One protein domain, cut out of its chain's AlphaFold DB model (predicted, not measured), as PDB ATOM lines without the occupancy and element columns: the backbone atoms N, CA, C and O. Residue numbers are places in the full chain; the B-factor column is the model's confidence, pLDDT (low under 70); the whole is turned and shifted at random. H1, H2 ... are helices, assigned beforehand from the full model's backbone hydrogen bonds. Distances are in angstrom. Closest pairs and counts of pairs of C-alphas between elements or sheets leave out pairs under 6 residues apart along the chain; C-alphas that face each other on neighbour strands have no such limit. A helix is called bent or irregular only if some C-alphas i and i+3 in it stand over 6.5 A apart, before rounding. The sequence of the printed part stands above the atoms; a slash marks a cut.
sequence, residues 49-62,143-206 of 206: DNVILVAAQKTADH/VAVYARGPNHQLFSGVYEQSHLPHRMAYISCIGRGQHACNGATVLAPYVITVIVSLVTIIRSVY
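AT A GLANCE: This is residues 49 to 62 and 143 to 206 of the 206 residues of the protein "Alkaline phosphatase" of Danaus plexippus plexippus (UniProt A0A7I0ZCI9). Picture a small head of loops and short helices, from which one long helix, H4, sticks out as an arm. The head holds H1, H2, the first residues of H3 and the long unnamed stretch 143 to 162; residues 183 to 206 stand free and make most of the length. The printed part has 78 residues with four named helices, H1 H2 H3 H4 along the chain, and no named strand; the class is all helix, though under half of the residues, 38, are in named elements. The whole is extended, with a radius of gyration of the C-alphas of 21.1 A and spans of 72 by 23 by 22 A.

HOW THE PARTS SIT: Start at H1, residues 53 to 57: it is close to but not clearly touching H2, residues 163 to 172, and their closest C-alphas, Ala 56 and Leu 164, are 7.5 A apart. Go on to H3, residues 180 to 184, which touches H2 only at the corner; the closest C-alphas, Ile 171 and Ala 180, are 5.3 A apart. H4, residues 188 to 205, is apart from H1, H2 and H3. In H2 and H4 every O i to N i+4 pair is within hydrogen-bond range; in H1 it is 0 of 1, with 0 of 2 O i to N i+3 pairs, and in H3 0 of 1, with 1 of 2.

IN THESE COORDINATES: Find C-alpha 53 at (276.738, 395.840, 292.382), where H1 begins; it is 6.3 A long, and neither bent nor irregular, but only just: C-alphas 53 and 56 are 6.4 A apart. H2 runs 14.2 A from C-alpha 163 at (283.003, 389.933, 306.590), and H3 runs 8.2 A. H4 runs 26.2 A to C-alpha 205 at (280.152, 337.300, 284.213).

THE WHOLE: The C-alphas farthest apart, His 62 and Tyr 206, are 73.1 A apart. Residues 63 to 142 are not printed, and C-alphas 62 and 143 are 6.5 A apart across the cut, which lies in the link from H1 to H2. The link from H2 to H3 is short, that from H3 to H4 tight. Look in the B-factor column: mean pLDDT of the printed part is 79.2, and it is under 70 at residues 49 to 58, 183 to 190 and 206.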
ATOM      1  N   ASP A  49     275.029 388.385 284.535       50.41
ATOM      2  CA  ASP A  49     276.371 388.423 285.110       50.41
ATOM      3  C   ASP A  49     276.651 389.711 285.921       50.41
ATOM      4  O   ASP A  49     277.667 389.813 286.606       50.41
ATOM      5  N   ASN A  50     275.719 390.675 285.957       51.06
ATOM      6  CA  ASN A  50     275.827 391.905 286.765       51.06
ATOM      7  C   ASN A  50     275.326 391.673 288.202       51.06
ATOM      8  O   ASN A  50     274.353 392.270 288.665       51.06
ATOM      9  N   VAL A  51     275.949 390.724 288.891       49.88
ATOM     10  CA  VAL A  51     275.337 390.013 290.026       49.88
ATOM     11  C   VAL A  51     275.544 390.679 291.392       49.88
ATOM     12  O   VAL A  51     274.832 390.342 292.331       49.88
ATOM     13  N   ILE A  52     276.472 391.632 291.550       53.53
ATOM     14  CA  ILE A  52     276.946 392.023 292.899       53.53
ATOM     15  C   ILE A  52     277.204 393.534 293.041       53.53
ATOM     16  O   ILE A  52     278.015 393.970 293.845       53.53
ATOM     17  N   LEU A  53     276.530 394.385 292.267       49.12
ATOM     18  CA  LEU A  53     276.738 395.840 292.382       49.12
ATOM     19  C   LEU A  53     275.862 396.504 293.454       49.12
ATOM     20  O   LEU A  53     276.154 397.614 293.874       49.12
ATOM     21  N   VAL A  54     274.810 395.843 293.950       50.59
ATOM     22  CA  VAL A  54     273.863 396.494 294.878       50.59
ATOM     23  C   VAL A  54     274.181 396.210 296.355       50.59
ATOM     24  O   VAL A  54     274.032 397.115 297.169       50.59
ATOM     25  N   ALA A  55     274.707 395.018 296.677       48.69
ATOM     26  CA  ALA A  55     275.043 394.575 298.043       48.69
ATOM     27  C   ALA A  55     276.099 395.434 298.741       48.69
ATOM     28  O   ALA A  55     275.948 395.796 299.903       48.69
ATOM     29  N   ALA A  56     277.165 395.755 298.014       48.00
ATOM     30  CA  ALA A  56     278.328 396.441 298.557       48.00
ATOM     31  C   ALA A  56     278.235 397.963 298.442       48.00
ATOM     32  O   ALA A  56     278.793 398.687 299.257       48.00
ATOM     33  N   GLN A  57     277.530 398.456 297.421       47.75
ATOM     34  CA  GLN A  57     277.479 399.885 297.124       47.75
ATOM     35  C   GLN A  57     276.567 400.654 298.094       47.75
ATOM     36  O   GLN A  57     276.699 401.868 298.214       47.75
ATOM     37  N   LYS A  58     275.626 399.976 298.767       60.00
ATOM     38  CA  LYS A  58     274.672 400.592 299.705       60.00
ATOM     39  C   LYS A  58     274.790 400.003 301.108       60.00
ATOM     40  O   LYS A  58     273.843 399.414 301.624       60.00
ATOM     41  N   THR A  59     275.956 400.170 301.711       78.62
ATOM     42  CA  THR A  59     276.127 400.072 303.163       78.62
ATOM     43  C   THR A  59     276.729 401.379 303.673       78.62
ATOM     44  O   THR A  59     277.168 402.206 302.871       78.62
ATOM     45  N   ALA A  60     276.698 401.582 304.981       90.06
ATOM     46  CA  ALA A  60     277.419 402.664 305.627       90.06
ATOM     47  C   ALA A  60     278.674 402.090 306.291       90.06
ATOM     48  O   ALA A  60     278.734 400.907 306.628       90.06
ATOM     49  N   ASP A  61     279.689 402.921 306.461       92.75
ATOM     50  CA  ASP A  61     280.841 402.591 307.290       92.75
ATOM     51  C   ASP A  61     280.506 402.725 308.784       92.75
ATOM     52  O   ASP A  61     280.998 401.924 309.577       92.75
ATOM     53  N   HIS A  62     279.629 403.667 309.155       95.69
ATOM     54  CA  HIS A  62     279.097 403.845 310.512       95.69
ATOM     55  C   HIS A  62     277.733 404.568 310.526       95.69
ATOM     56  O   HIS A  62     277.270 405.088 309.507       95.69
ATOM     57  N   VAL A 143     274.658 399.002 311.097       94.19
ATOM     58  CA  VAL A 143     274.271 399.592 309.809       94.19
ATOM     59  C   VAL A 143     273.769 398.536 308.833       94.19
ATOM     60  O   VAL A 143     274.263 397.411 308.764       94.19
ATOM     61  N   ALA A 144     272.774 398.908 308.028       92.00
ATOM     62  CA  ALA A 144     272.164 397.987 307.081       92.00
ATOM     63  C   ALA A 144     273.079 397.669 305.882       92.00
ATOM     64  O   ALA A 144     273.850 398.502 305.393       92.00
ATOM     65  N   VAL A 145     272.909 396.458 305.351       88.94
ATOM     66  CA  VAL A 145     273.495 395.997 304.088       88.94
ATOM     67  C   VAL A 145     272.358 395.505 303.196       88.94
ATOM     68  O   VAL A 145     271.541 394.691 303.623       88.94
ATOM     69  N   TYR A 146     272.299 395.975 301.948       87.25
ATOM     70  CA  TYR A 146     271.205 395.652 301.023       87.25
ATOM     71  C   TYR A 146     271.686 394.885 299.797       87.25
ATOM     72  O   TYR A 146     272.142 395.488 298.832       87.25
ATOM     73  N   ALA A 147     271.514 393.563 299.776       85.50
ATOM     74  CA  ALA A 147     271.939 392.721 298.658       85.50
ATOM     75  C   ALA A 147     270.809 392.336 297.691       85.50
ATOM     76  O   ALA A 147     269.669 392.096 298.087       85.50
ATOM     77  N   ARG A 148     271.144 392.218 296.401       82.06
ATOM     78  CA  ARG A 148     270.266 391.694 295.343       82.06
ATOM     79  C   ARG A 148     271.108 391.020 294.260       82.06
ATOM     80  O   ARG A 148     272.126 391.578 293.871       82.06
ATOM     81  N   GLY A 149     270.633 389.886 293.741       80.62
ATOM     82  CA  GLY A 149     271.299 389.102 292.692       80.62
ATOM     83  C   GLY A 149     271.601 387.666 293.140       80.62
ATOM     84  O   GLY A 149     271.246 387.284 294.259       80.62
ATOM     85  N   PRO A 150     272.204 386.826 292.286       77.88
ATOM     86  CA  PRO A 150     272.726 385.529 292.709       77.88
ATOM     87  C   PRO A 150     273.619 385.641 293.951       77.88
ATOM     88  O   PRO A 150     274.414 386.567 294.084       77.88
ATOM     89  N   ASN A 151     273.467 384.695 294.875       84.38
ATOM     90  CA  ASN A 151     274.151 384.675 296.171       84.38
ATOM     91  C   ASN A 151     273.771 385.796 297.163       84.38
ATOM     92  O   ASN A 151     274.401 385.890 298.214       84.38
ATOM     93  N   HIS A 152     272.727 386.603 296.909       86.12
ATOM     94  CA  HIS A 152     272.251 387.616 297.873       86.12
ATOM     95  C   HIS A 152     271.917 387.032 299.253       86.12
ATOM     96  O   HIS A 152     272.079 387.718 300.258       86.12
ATOM     97  N   GLN A 153     271.505 385.762 299.317       87.19
ATOM     98  CA  GLN A 153     271.213 385.061 300.566       87.19
ATOM     99  C   GLN A 153     272.419 384.987 301.518       87.19
ATOM    100  O   GLN A 153     272.234 384.838 302.724       87.19
ATOM    101  N   LEU A 154     273.647 385.144 301.002       88.69
ATOM    102  CA  LEU A 154     274.853 385.235 301.824       88.69
ATOM    103  C   LEU A 154     274.919 386.531 302.638       88.69
ATOM    104  O   LEU A 154     275.716 386.594 303.558       88.69
ATOM    105  N   PHE A 155     274.123 387.558 302.343       89.94
ATOM    106  CA  PHE A 155     274.098 388.836 303.069       89.94
ATOM    107  C   PHE A 155     272.841 388.938 303.938       89.94
ATOM    108  O   PHE A 155     272.074 389.892 303.848       89.94
ATOM    109  N   SER A 156     272.603 387.904 304.743       90.31
ATOM    110  CA  SER A 156     271.488 387.823 305.686       90.31
ATOM    111  C   SER A 156     271.995 387.664 307.122       90.31
ATOM    112  O   SER A 156     273.144 387.274 307.348       90.31
ATOM    113  N   GLY A 157     271.134 387.986 308.089       93.00
ATOM    114  CA  GLY A 157     271.473 387.968 309.513       93.00
ATOM    115  C   GLY A 157     272.356 389.142 309.942       93.00
ATOM    116  O   GLY A 157     272.419 390.163 309.262       93.00
ATOM    117  N   VAL A 158     273.029 388.971 311.080       95.25
ATOM    118  CA  VAL A 158     273.982 389.932 311.652       95.25
ATOM    119  C   VAL A 158     275.388 389.368 311.495       95.25
ATOM    120  O   VAL A 158     275.611 388.170 311.692       95.25
ATOM    121  N   TYR A 159     276.330 390.205 311.083       94.50
ATOM    122  CA  TYR A 159     277.718 389.816 310.878       94.50
ATOM    123  C   TYR A 159     278.634 391.033 310.965       94.50
ATOM    124  O   TYR A 159     278.224 392.157 310.695       94.50
ATOM    125  N   GLU A 160     279.899 390.776 311.281       96.19
ATOM    126  CA  GLU A 160     280.949 391.790 311.321       96.19
ATOM    127  C   GLU A 160     281.132 392.491 309.970       96.19
ATOM    128  O   GLU A 160     281.139 391.845 308.914       96.19
ATOM    129  N   GLN A 161     281.383 393.804 309.987       93.75
ATOM    130  CA  GLN A 161     281.609 394.592 308.766       93.75
ATOM    131  C   GLN A 161     282.800 394.060 307.946       93.75
ATOM    132  O   GLN A 161     282.753 394.042 306.713       93.75
ATOM    133  N   SER A 162     283.830 393.527 308.615       93.56
ATOM    134  CA  SER A 162     284.998 392.888 307.986       93.56
ATOM    135  C   SER A 162     284.635 391.683 307.115       93.56
ATOM    136  O   SER A 162     285.391 391.290 306.229       93.56
ATOM    137  N   HIS A 163     283.454 391.106 307.311       92.06
ATOM    138  CA  HIS A 163     283.003 389.933 306.590       92.06
ATOM    139  C   HIS A 163     282.416 390.268 305.205       92.06
ATOM    140  O   HIS A 163     282.368 389.401 304.327       92.06
ATOM    141  N   LEU A 164     282.039 391.532 304.965       90.31
ATOM    142  CA  LEU A 164     281.588 392.017 303.656       90.31
ATOM    143  C   LEU A 164     282.608 391.752 302.535       90.31
ATOM    144  O   LEU A 164     282.242 391.072 301.570       90.31
ATOM    145  N   PRO A 165     283.876 392.209 302.625       88.75
ATOM    146  CA  PRO A 165     284.866 391.945 301.583       88.75
ATOM    147  C   PRO A 165     285.153 390.454 301.394       88.75
ATOM    148  O   PRO A 165     285.346 390.020 300.260       88.75
ATOM    149  N   HIS A 166     285.103 389.646 302.456       91.06
ATOM    150  CA  HIS A 166     285.290 388.199 302.339       91.06
ATOM    151  C   HIS A 166     284.151 387.520 301.574       91.06
ATOM    152  O   HIS A 166     284.416 386.717 300.678       91.06
ATOM    153  N   ARG A 167     282.888 387.863 301.861       90.00
ATOM    154  CA  ARG A 167     281.739 387.317 301.120       90.00
ATOM    155  C   ARG A 167     281.755 387.752 299.662       90.00
ATOM    156  O   ARG A 167     281.505 386.917 298.799       90.00
ATOM    157  N   MET A 168     282.103 389.012 299.386       87.56
ATOM    158  CA  MET A 168     282.276 389.513 298.019       87.56
ATOM    159  C   MET A 168     283.380 388.768 297.263       87.56
ATOM    160  O   MET A 168     283.170 388.343 296.131       87.56
ATOM    161  N   ALA A 169     284.540 388.564 297.888       88.50
ATOM    162  CA  ALA A 169     285.647 387.810 297.305       88.50
ATOM    163  C   ALA A 169     285.280 386.336 297.044       88.50
ATOM    164  O   ALA A 169     285.621 385.781 295.995       88.50
ATOM    165  N   TYR A 170     284.537 385.715 297.967       89.81
ATOM    166  CA  TYR A 170     284.061 384.338 297.847       89.81
ATOM    167  C   TYR A 170     283.176 384.143 296.608       89.81
ATOM    168  O   TYR A 170     283.418 383.227 295.819       89.81
ATOM    169  N   ILE A 171     282.179 385.012 296.405       87.44
ATOM    170  CA  ILE A 171     281.236 384.892 295.280       87.44
ATOM    171  C   ILE A 171     281.811 385.370 293.947       87.44
ATOM    172  O   ILE A 171     281.427 384.839 292.909       87.44
ATOM    173  N   SER A 172     282.728 386.340 293.969       87.00
ATOM    174  CA  SER A 172     283.367 386.866 292.757       87.00
ATOM    175  C   SER A 172     284.559 386.030 292.300       87.00
ATOM    176  O   SER A 172     285.115 386.316 291.246       87.00
ATOM    177  N   CYS A 173     284.970 385.019 293.073       88.88
ATOM    178  CA  CYS A 173     286.153 384.208 292.782       88.88
ATOM    179  C   CYS A 173     287.445 385.027 292.638       88.88
ATOM    180  O   CYS A 173     288.269 384.766 291.765       88.88
ATOM    181  N   ILE A 174     287.614 386.036 293.496       86.81
ATOM    182  CA  ILE A 174     288.771 386.939 293.487       86.81
ATOM    183  C   ILE A 174     289.524 386.814 294.808       86.81
ATOM    184  O   ILE A 174     288.920 386.732 295.874       86.81
ATOM    185  N   GLY A 175     290.853 386.880 294.746       87.50
ATOM    186  CA  GLY A 175     291.720 386.883 295.921       87.50
ATOM    187  C   GLY A 175     292.163 385.483 296.336       87.50
ATOM    188  O   GLY A 175     292.164 384.553 295.539       87.50
ATOM    189  N   ARG A 176     292.616 385.353 297.584       85.50
ATOM    190  CA  ARG A 176     293.036 384.077 298.177       85.50
ATOM    191  C   ARG A 176     291.945 383.580 299.119       85.50
ATOM    192  O   ARG A 176     291.401 384.380 299.878       85.50
ATOM    193  N   GLY A 177     291.683 382.276 299.129       85.62
ATOM    194  CA  GLY A 177     290.757 381.645 300.069       85.62
ATOM    195  C   GLY A 177     289.801 380.668 299.394       85.62
ATOM    196  O   GLY A 177     290.055 380.176 298.295       85.62
ATOM    197  N   GLN A 178     288.705 380.357 300.084       87.25
ATOM    198  CA  GLN A 178     287.604 379.605 299.492       87.25
ATOM    199  C   GLN A 178     286.828 380.505 298.525       87.25
ATOM    200  O   GLN A 178     286.623 381.687 298.798       87.25
ATOM    201  N   HIS A 179     286.367 379.927 297.418       89.69
ATOM    202  CA  HIS A 179     285.563 380.614 296.413       89.69
ATOM    203  C   HIS A 179     284.398 379.732 295.976       89.69
ATOM    204  O   HIS A 179     284.529 378.507 295.939       89.69
ATOM    205  N   ALA A 180     283.287 380.346 295.573       86.75
ATOM    206  CA  ALA A 180     282.109 379.630 295.087       86.75
ATOM    207  C   ALA A 180     282.416 378.753 293.851       86.75
ATOM    208  O   ALA A 180     281.883 377.654 293.722       86.75
ATOM    209  N   CYS A 181     283.328 379.193 292.978       84.56
ATOM    210  CA  CYS A 181     283.793 378.429 291.811       84.56
ATOM    211  C   CYS A 181     284.655 377.208 292.163       84.56
ATOM    212  O   CYS A 181     284.753 376.291 291.352       84.56
ATOM    213  N   ASN A 182     285.252 377.153 293.359       76.88
ATOM    214  CA  ASN A 182     286.092 376.020 293.759       76.88
ATOM    215  C   ASN A 182     285.263 374.778 294.138       76.88
ATOM    216  O   ASN A 182     285.825 373.698 294.276       76.88
ATOM    217  N   GLY A 183     283.939 374.907 294.297       59.81
ATOM    218  CA  GLY A 183     283.036 373.788 294.592       59.81
ATOM    219  C   GLY A 183     282.627 372.946 293.375       59.81
ATOM    220  O   GLY A 183     281.902 371.970 293.538       59.81
ATOM    221  N   ALA A 184     283.061 373.307 292.159       56.94
ATOM    222  CA  ALA A 184     282.656 372.638 290.913       56.94
ATOM    223  C   ALA A 184     283.567 371.464 290.474       56.94
ATOM    224  O   ALA A 184     283.429 370.942 289.370       56.94
ATOM    225  N   THR A 185     284.481 371.003 291.325       55.62
ATOM    226  CA  THR A 185     285.475 369.948 291.044       55.62
ATOM    227  C   THR A 185     285.500 369.008 292.267       55.62
ATOM    228  O   THR A 185     285.652 369.485 293.378       55.62
ATOM    229  N   VAL A 186     285.317 367.677 292.258       56.09
ATOM    230  CA  VAL A 186     285.605 366.596 291.302       56.09
ATOM    231  C   VAL A 186     284.788 365.340 291.721       56.09
ATOM    232  O   VAL A 186     285.296 364.492 292.444       56.09
ATOM    233  N   LEU A 187     283.520 365.176 291.317       55.09
ATOM    234  CA  LEU A 187     282.836 363.862 291.453       55.09
ATOM    235  C   LEU A 187     282.820 363.064 290.142       55.09
ATOM    236  O   LEU A 187     282.699 361.843 290.159       55.09
ATOM    237  N   ALA A 188     283.009 363.735 289.004       58.41
ATOM    238  CA  ALA A 188     282.915 363.108 287.691       58.41
ATOM    239  C   ALA A 188     283.916 361.954 287.457       58.41
ATOM    240  O   ALA A 188     283.466 360.887 287.048       58.41
ATOM    241  N   PRO A 189     285.235 362.070 287.727       59.69
ATOM    242  CA  PRO A 189     286.161 361.008 287.338       59.69
ATOM    243  C   PRO A 189     286.026 359.755 288.209       59.69
ATOM    244  O   PRO A 189     286.113 358.657 287.673       59.69
ATOM    245  N   TYR A 190     285.750 359.889 289.512       67.50
ATOM    246  CA  TYR A 190     285.571 358.731 290.401       67.50
ATOM    247  C   TYR A 190     284.258 357.988 290.141       67.50
ATOM    248  O   TYR A 190     284.226 356.761 290.168       67.50
ATOM    249  N   VAL A 191     283.174 358.703 289.833       72.31
ATOM    250  CA  VAL A 191     281.903 358.062 289.470       72.31
ATOM    251  C   VAL A 191     282.027 357.357 288.116       72.31
ATOM    252  O   VAL A 191     281.557 356.232 287.969       72.31
ATOM    253  N   ILE A 192     282.721 357.961 287.145       74.56
ATOM    254  CA  ILE A 192     282.945 357.342 285.832       74.56
ATOM    255  C   ILE A 192     283.826 356.089 285.951       74.56
ATOM    256  O   ILE A 192     283.485 355.071 285.352       74.56
ATOM    257  N   THR A 193     284.909 356.099 286.736       77.12
ATOM    258  CA  THR A 193     285.755 354.898 286.904       77.12
ATOM    259  C   THR A 193     285.027 353.765 287.623       77.12
ATOM    260  O   THR A 193     285.167 352.609 287.218       77.12
ATOM    261  N   VAL A 194     284.204 354.070 288.632       85.12
ATOM    262  CA  VAL A 194     283.365 353.070 289.317       85.12
ATOM    263  C   VAL A 194     282.310 352.491 288.370       85.12
ATOM    264  O   VAL A 194     282.139 351.278 288.323       85.12
ATOM    265  N   ILE A 195     281.646 353.320 287.559       85.69
ATOM    266  CA  ILE A 195     280.657 352.838 286.580       85.69
ATOM    267  C   ILE A 195     281.326 351.974 285.504       85.69
ATOM    268  O   ILE A 195     280.825 350.896 285.190       85.69
ATOM    269  N   VAL A 196     282.466 352.403 284.957       86.50
ATOM    270  CA  VAL A 196     283.184 351.645 283.919       86.50
ATOM    271  C   VAL A 196     283.673 350.300 284.460       86.50
ATOM    272  O   VAL A 196     283.508 349.292 283.778       86.50
ATOM    273  N   SER A 197     284.207 350.257 285.684       85.12
ATOM    274  CA  SER A 197     284.645 349.004 286.318       85.12
ATOM    275  C   SER A 197     283.482 348.064 286.655       85.12
ATOM    276  O   SER A 197     283.590 346.857 286.449       85.12
ATOM    277  N   LEU A 198     282.333 348.586 287.087       88.38
ATOM    278  CA  LEU A 198     281.122 347.777 287.265       88.38
ATOM    279  C   LEU A 198     280.620 347.190 285.939       88.38
ATOM    280  O   LEU A 198     280.275 346.011 285.879       88.38
ATOM    281  N   VAL A 199     280.617 347.980 284.862       89.88
ATOM    282  CA  VAL A 199     280.183 347.518 283.535       89.88
ATOM    283  C   VAL A 199     281.133 346.459 282.967       89.88
ATOM    284  O   VAL A 199     280.661 345.494 282.361       89.88
ATOM    285  N   THR A 200     282.450 346.585 283.170       83.94
ATOM    286  CA  THR A 200     283.410 345.558 282.728       83.94
ATOM    287  C   THR A 200     283.284 344.264 283.526       83.94
ATOM    288  O   THR A 200     283.346 343.193 282.927       83.94
ATOM    289  N   ILE A 201     283.041 344.337 284.839       86.88
ATOM    290  CA  ILE A 201     282.800 343.148 285.672       86.88
ATOM    291  C   ILE A 201     281.510 342.440 285.242       86.88
ATOM    292  O   ILE A 201     281.525 341.231 285.033       86.88
ATOM    293  N   ILE A 202     280.411 343.172 285.033       86.94
ATOM    294  CA  ILE A 202     279.133 342.576 284.600       86.94
ATOM    295  C   ILE A 202     279.273 341.895 283.230       86.94
ATOM    296  O   ILE A 202     278.762 340.793 283.047       86.94
ATOM    297  N   ARG A 203     280.016 342.497 282.288       81.75
ATOM    298  CA  ARG A 203     280.327 341.884 280.979       81.75
ATOM    299  C   ARG A 203     281.273 340.683 281.044       81.75
ATOM    300  O   ARG A 203     281.394 339.983 280.054       81.75
ATOM    301  N   SER A 204     281.986 340.481 282.149       78.38
ATOM    302  CA  SER A 204     282.864 339.322 282.341       78.38
ATOM    303  C   SER A 204     282.132 338.120 282.943       78.38
ATOM    304  O   SER A 204     282.697 337.028 282.969       78.38
ATOM    305  N   VAL A 205     280.931 338.324 283.494       80.69
ATOM    306  CA  VAL A 205     280.152 337.300 284.213       80.69
ATOM    307  C   VAL A 205     279.023 336.716 283.345       80.69
ATOM    308  O   VAL A 205     278.494 335.657 283.677       80.69
ATOM    309  N   TYR A 206     278.695 337.363 282.224       64.88
ATOM    310  CA  TYR A 206     277.769 336.889 281.187       64.88
ATOM    311  C   TYR A 206     278.508 336.690 279.867       64.88
ATOM    312  O   TYR A 206     278.162 335.727 279.150       64.88
TER     313      TYR A 206